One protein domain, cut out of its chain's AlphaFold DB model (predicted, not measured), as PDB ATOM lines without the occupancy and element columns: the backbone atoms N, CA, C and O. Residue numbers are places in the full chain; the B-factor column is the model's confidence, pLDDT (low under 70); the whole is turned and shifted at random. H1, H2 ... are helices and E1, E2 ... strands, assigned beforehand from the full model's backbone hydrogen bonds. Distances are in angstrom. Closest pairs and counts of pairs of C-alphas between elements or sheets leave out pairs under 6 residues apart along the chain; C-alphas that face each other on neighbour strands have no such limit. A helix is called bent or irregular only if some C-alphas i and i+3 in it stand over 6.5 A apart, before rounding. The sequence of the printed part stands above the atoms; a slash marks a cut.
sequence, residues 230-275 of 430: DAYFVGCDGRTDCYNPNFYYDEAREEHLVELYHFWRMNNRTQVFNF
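This is residues 230 to 275 of the 430 residues of the protein "Ion_trans domain-containing protein" of Caenorhabditis nigoni (UniProt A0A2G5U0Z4). A short ribbon of two antiparallel strands, E1 and E2, forms one end of a loose model, and a single helix, H1, reaches away from it, with the last residues of H1 nearest to the ribbon. A long stretch with no named element, residues 235 to 253, leaves E1 and swings in a wide arc to the far end of H1, where residues 249 to 255, of which 254 and 255 belong to H1, stick out. The printed part has 46 residues with one named helix and two named strands, in the order E1, H1, E2; the sheet's order is E1 - E2. The class is mixed, helices and strands, with under half of the residues, 20, in named elements. The whole is loose, with a radius of gyration of the C-alphas of 11.9 A, and spans 33 by 25 by 14 A.

E1, residues 231 to 234, begins with C-alpha 231 at (335.833, 371.765, 318.881) and is 10.2 A long from first to last C-alpha. E2, residues 270 to 273, is 9.5 A long and ends with C-alpha 273 at (333.900, 374.941, 322.597). H1, residues 254 to 265, is 17.0 A long, from C-alpha 254 at (330.256, 350.394, 312.296) to C-alpha 265 at (328.646, 362.585, 324.073).

E1 and E2 are antiparallel neighbours, with 146 degrees between their N-to-C directions. The C-alphas of Tyr 232 and Val 272 face each other at 4.8 A, and those of Val 234 and Thr 270 at 5.0 A. N 271 and O 233 are within hydrogen-bond range at 2.8 A, as are N 273 and O 231 at 2.9 A. The closest C-alphas of H1 and E2 are those of Trp 264 and Thr 270, 6.1 A apart, while the centres of H1 and E2 are 16.5 A apart. Residues 263 to 265 of H1 make its pairs of C-alphas within 10 A of the sheet, 5 with E2 and 3 with E1. In the backbone of H1, 7 of 8 pairs of O i and N i+4 are within hydrogen-bond range. H1 is not bent.

The two C-alphas farthest apart are those of Asp 250 and Phe 275, at 34.3 A, while the first and last printed C-alphas, of Asp 230 and Phe 275, are 6.4 A apart. The printed part has no cut. The link from E1 to H1 is long, with 19 residues, and the link from H1 to E2 is tight, with 4. The mean pLDDT of the printed part is 73.7, and 16 residues, 238 to 241 and 244 to 255, are under 70.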
ATOM      1  N   ASP A 230     331.935 372.074 315.994       83.06
ATOM      2  CA  ASP A 230     332.574 372.707 317.148       83.06
ATOM      3  C   ASP A 230     333.739 371.857 317.659       83.06
ATOM      4  O   ASP A 230     333.767 370.639 317.487       83.06
ATOM      5  N   ALA A 231     334.711 372.496 318.311       82.81
ATOM      6  CA  ALA A 231     335.833 371.765 318.881       82.81
ATOM      7  C   ALA A 231     335.381 371.003 320.136       82.81
ATOM      8  O   ALA A 231     334.829 371.592 321.071       82.81
ATOM      9  N   TYR A 232     335.646 369.697 320.163       81.88
ATOM     10  CA  TYR A 232     335.370 368.825 321.302       81.88
ATOM     11  C   TYR A 232     336.665 368.559 322.066       81.88
ATOM     12  O   TYR A 232     337.614 367.996 321.524       81.88
ATOM     13  N   PHE A 233     336.698 368.941 323.340       83.69
ATOM     14  CA  PHE A 233     337.808 368.659 324.243       83.69
ATOM     15  C   PHE A 233     337.416 367.603 325.268       83.69
ATOM     16  O   PHE A 233     336.249 367.470 325.642       83.69
ATOM     17  N   VAL A 234     338.409 366.860 325.753       83.31
ATOM     18  CA  VAL A 234     338.216 365.909 326.847       83.31
ATOM     19  C   VAL A 234     337.921 366.691 328.128       83.31
ATOM     20  O   VAL A 234     338.723 367.513 328.558       83.31
ATOM     21  N   GLY A 235     336.755 366.442 328.720       77.88
ATOM     22  CA  GLY A 235     336.256 367.128 329.913       77.88
ATOM     23  C   GLY A 235     336.507 366.401 331.233       77.88
ATOM     24  O   GLY A 235     336.066 366.888 332.270       77.88
ATOM     25  N   CYS A 236     337.160 365.236 331.211       78.94
ATOM     26  CA  CYS A 236     337.419 364.447 332.414       78.94
ATOM     27  C   CYS A 236     338.633 364.976 333.191       78.94
ATOM     28  O   CYS A 236     339.711 365.133 332.622       78.94
ATOM     29  N   ASP A 237     338.482 365.134 334.507       70.31
ATOM     30  CA  ASP A 237     339.537 365.581 335.436       70.31
ATOM     31  C   ASP A 237     340.305 364.396 336.080       70.31
ATOM     32  O   ASP A 237     340.983 364.522 337.097       70.31
ATOM     33  N   GLY A 238     340.184 363.186 335.515       65.44
ATOM     34  CA  GLY A 238     340.751 361.967 336.096       65.44
ATOM     35  C   GLY A 238     340.557 360.700 335.254       65.44
ATOM     36  O   GLY A 238     339.721 360.630 334.355       65.44
ATOM     37  N   ARG A 239     341.365 359.669 335.554       61.78
ATOM     38  CA  ARG A 239     341.527 358.438 334.749       61.78
ATOM     39  C   ARG A 239     340.292 357.527 334.685       61.78
ATOM     40  O   ARG A 239     340.243 356.688 333.797       61.78
ATOM     41  N   THR A 240     339.337 357.640 335.608       64.12
ATOM     42  CA  THR A 240     338.190 356.717 335.712       64.12
ATOM     43  C   THR A 240     337.002 357.121 334.848       64.12
ATOM     44  O   THR A 240     336.291 356.251 334.354       64.12
ATOM     45  N   ASP A 241     336.806 358.417 334.616       69.25
ATOM     46  CA  ASP A 241     335.572 358.928 334.005       69.25
ATOM     47  C   ASP A 241     335.609 358.857 332.474       69.25
ATOM     48  O   ASP A 241     334.566 358.755 331.827       69.25
ATOM     49  N   CYS A 242     336.822 358.841 331.916       73.81
ATOM     50  CA  CYS A 242     337.120 358.714 330.491       73.81
ATOM     51  C   CYS A 242     337.589 357.303 330.087       73.81
ATOM     52  O   CYS A 242     337.941 357.077 328.932       73.81
ATOM     53  N   TYR A 243     337.604 356.347 331.019       73.75
ATOM     54  CA  TYR A 243     337.976 354.964 330.737       73.75
ATOM     55  C   TYR A 243     336.728 354.129 330.441       73.75
ATOM     56  O   TYR A 243     335.836 354.021 331.283       73.75
ATOM     57  N   ASN A 244     336.660 353.535 329.246       69.81
ATOM     58  CA  ASN A 244     335.630 352.554 328.907       69.81
ATOM     59  C   ASN A 244     336.174 351.133 329.147       69.81
ATOM     60  O   ASN A 244     336.979 350.661 328.345       69.81
ATOM     61  N   PRO A 245     335.759 350.422 330.212       66.31
ATOM     62  CA  PRO A 245     336.236 349.064 330.476       66.31
ATOM     63  C   PRO A 245     335.725 348.026 329.464       66.31
ATOM     64  O   PRO A 245     336.271 346.929 329.412       66.31
ATOM     65  N   ASN A 246     334.707 348.357 328.660       66.44
ATOM     66  CA  ASN A 246     334.086 347.447 327.690       66.44
ATOM     67  C   ASN A 246     334.695 347.558 326.278       66.44
ATOM     68  O   ASN A 246     334.076 347.136 325.305       66.44
ATOM     69  N   PHE A 247     335.882 348.151 326.148       64.25
ATOM     70  CA  PHE A 247     336.503 348.414 324.854       64.25
ATOM     71  C   PHE A 247     337.142 347.139 324.269       64.25
ATOM     72  O   PHE A 247     338.197 346.702 324.727       64.25
ATOM     73  N   TYR A 248     336.503 346.544 323.258       61.31
ATOM     74  CA  TYR A 248     337.090 345.495 322.418       61.31
ATOM     75  C   TYR A 248     337.606 346.121 321.115       61.31
ATOM     76  O   TYR A 248     336.862 346.823 320.437       61.31
ATOM     77  N   TYR A 249     338.873 345.867 320.776       57.38
ATOM     78  CA  TYR A 249     339.477 346.277 319.505       57.38
ATOM     79  C   TYR A 249     338.971 345.362 318.386       57.38
ATOM     80  O   TYR A 249     339.578 344.330 318.105       57.38
ATOM     81  N   ASP A 250     337.843 345.718 317.782       62.97
ATOM     82  CA  ASP A 250     337.405 345.153 316.508       62.97
ATOM     83  C   ASP A 250     337.153 346.315 315.540       62.97
ATOM     84  O   ASP A 250     336.108 346.965 315.572       62.97
ATOM     85  N   GLU A 251     338.169 346.634 314.736       57.06
ATOM     86  CA  GLU A 251     338.205 347.791 313.827       57.06
ATOM     87  C   GLU A 251     337.174 347.698 312.681       57.06
ATOM     88  O   GLU A 251     337.008 348.653 311.930       57.06
ATOM     89  N   ALA A 252     336.459 346.573 312.541       60.59
ATOM     90  CA  ALA A 252     335.604 346.279 311.389       60.59
ATOM     91  C   ALA A 252     334.093 346.519 311.599       60.59
ATOM     92  O   ALA A 252     333.303 346.174 310.720       60.59
ATOM     93  N   ARG A 253     333.648 347.063 312.742       66.38
ATOM     94  CA  ARG A 253     332.211 347.143 313.079       66.38
ATOM     95  C   ARG A 253     331.717 348.589 313.203       66.38
ATOM     96  O   ARG A 253     332.000 349.247 314.194       66.38
ATOM     97  N   GLU A 254     330.894 349.057 312.261       66.38
ATOM     98  CA  GLU A 254     330.256 350.394 312.296       66.38
ATOM     99  C   GLU A 254     329.476 350.669 313.597       66.38
ATOM    100  O   GLU A 254     329.482 351.789 314.106       66.38
ATOM    101  N   GLU A 255     328.858 349.646 314.201       66.75
ATOM    102  CA  GLU A 255     328.161 349.781 315.492       66.75
ATOM    103  C   GLU A 255     329.095 350.261 316.620       66.75
ATOM    104  O   GLU A 255     328.654 350.954 317.538       66.75
ATOM    105  N   HIS A 256     330.397 349.969 316.527       70.62
ATOM    106  CA  HIS A 256     331.393 350.435 317.487       70.62
ATOM    107  C   HIS A 256     331.557 351.962 317.463       70.62
ATOM    108  O   HIS A 256     331.704 352.585 318.515       70.62
ATOM    109  N   LEU A 257     331.483 352.589 316.283       70.81
ATOM    110  CA  LEU A 257     331.579 354.046 316.144       70.81
ATOM    111  C   LEU A 257     330.402 354.744 316.833       70.81
ATOM    112  O   LEU A 257     330.582 355.766 317.495       70.81
ATOM    113  N   VAL A 258     329.207 354.155 316.738       74.56
ATOM    114  CA  VAL A 258     327.994 354.652 317.400       74.56
ATOM    115  C   VAL A 258     328.111 354.526 318.922       74.56
ATOM    116  O   VAL A 258     327.812 355.477 319.650       74.56
ATOM    117  N   GLU A 259     328.605 353.392 319.425       75.75
ATOM    118  CA  GLU A 259     328.876 353.204 320.855       75.75
ATOM    119  C   GLU A 259     329.917 354.200 321.381       75.75
ATOM    120  O   GLU A 259     329.727 354.789 322.451       75.75
ATOM    121  N   LEU A 260     330.990 354.434 320.622       76.62
ATOM    122  CA  LEU A 260     332.036 355.392 320.968       76.62
ATOM    123  C   LEU A 260     331.492 356.828 320.973       76.62
ATOM    124  O   LEU A 260     331.735 357.579 321.921       76.62
ATOM    125  N   TYR A 261     330.695 357.192 319.967       78.12
ATOM    126  CA  TYR A 261     330.014 358.483 319.903       78.12
ATOM    127  C   TYR A 261     329.140 358.707 321.140       78.12
ATOM    128  O   TYR A 261     329.274 359.731 321.815       78.12
ATOM    129  N   HIS A 262     328.301 357.732 321.504       80.50
ATOM    130  CA  HIS A 262     327.481 357.811 322.711       80.50
ATOM    131  C   HIS A 262     328.326 357.865 323.988       80.50
ATOM    132  O   HIS A 262     328.016 358.654 324.879       80.50
ATOM    133  N   PHE A 263     329.411 357.094 324.079       80.56
ATOM    134  CA  PHE A 263     330.300 357.095 325.240       80.56
ATOM    135  C   PHE A 263     330.904 358.480 325.522       80.56
ATOM    136  O   PHE A 263     330.991 358.868 326.691       80.56
ATOM    137  N   TRP A 264     331.295 359.219 324.479       79.44
ATOM    138  CA  TRP A 264     331.902 360.553 324.595       79.44
ATOM    139  C   TRP A 264     330.884 361.697 324.680       79.44
ATOM    140  O   TRP A 264     331.134 362.692 325.365       79.44
ATOM    141  N   ARG A 265     329.725 361.578 324.018       77.94
ATOM    142  CA  ARG A 265     328.646 362.585 324.073       77.94
ATOM    143  C   ARG A 265     327.853 362.545 325.374       77.94
ATOM    144  O   ARG A 265     327.316 363.572 325.785       77.94
ATOM    145  N   MET A 266     327.735 361.379 326.002       72.38
ATOM    146  CA  MET A 266     326.965 361.217 327.234       72.38
ATOM    147  C   MET A 266     327.793 361.593 328.470       72.38
ATOM    148  O   MET A 266     329.018 361.483 328.494       72.38
ATOM    149  N   ASN A 267     327.104 362.007 329.537       70.38
ATOM    150  CA  ASN A 267     327.679 362.255 330.866       70.38
ATOM    151  C   ASN A 267     328.756 363.358 330.942       70.38
ATOM    152  O   ASN A 267     329.635 363.289 331.795       70.38
ATOM    153  N   ASN A 268     328.676 364.389 330.089       73.12
ATOM    154  CA  ASN A 268     329.524 365.594 330.156       73.12
ATOM    155  C   ASN A 268     331.044 365.322 330.060       73.12
ATOM    156  O   ASN A 268     331.862 366.100 330.547       73.12
ATOM    157  N   ARG A 269     331.425 364.203 329.431       79.38
ATOM    158  CA  ARG A 269     332.825 363.787 329.222       79.38
ATOM    159  C   ARG A 269     333.537 364.587 328.143       79.38
ATOM    160  O   ARG A 269     334.764 364.569 328.070       79.38
ATOM    161  N   THR A 270     332.771 365.278 327.313       82.94
ATOM    162  CA  THR A 270     333.262 366.199 326.298       82.94
ATOM    163  C   THR A 270     332.865 367.621 326.668       82.94
ATOM    164  O   THR A 270     331.703 367.907 326.948       82.94
ATOM    165  N   GLN A 271     333.843 368.521 326.672       84.19
ATOM    166  CA  GLN A 271     333.607 369.957 326.730       84.19
ATOM    167  C   GLN A 271     333.558 370.488 325.300       84.19
ATOM    168  O   GLN A 271     334.519 370.336 324.546       84.19
ATOM    169  N   VAL A 272     332.432 371.090 324.922       84.31
ATOM    170  CA  VAL A 272     332.241 371.663 323.584       84.31
ATOM    171  C   VAL A 272     332.603 373.140 323.619       84.31
ATOM    172  O   VAL A 272     331.991 373.919 324.354       84.31
ATOM    173  N   PHE A 273     333.582 373.537 322.813       86.50
ATOM    174  CA  PHE A 273     333.900 374.941 322.597       86.50
ATOM    175  C   PHE A 273     333.100 375.457 321.398       86.50
ATOM    176  O   PHE A 273     333.458 375.212 320.246       86.50
ATOM    177  N   ASN A 274     331.993 376.148 321.685       87.31
ATOM    178  CA  ASN A 274     331.087 376.650 320.655       87.31
ATOM    179  C   ASN A 274     331.658 377.902 319.982       87.31
ATOM    180  O   ASN A 274     331.858 378.932 320.632       87.31
ATOM    181  N   PHE A 275     331.849 377.840 318.667       86.81
ATOM    182  CA  PHE A 275     332.172 379.021 317.870       86.81
ATOM    183  C   PHE A 275     330.903 379.772 317.457       86.81
ATOM    184  O   PHE A 275     329.847 379.177 317.240       86.81
TER     185      PHE A 275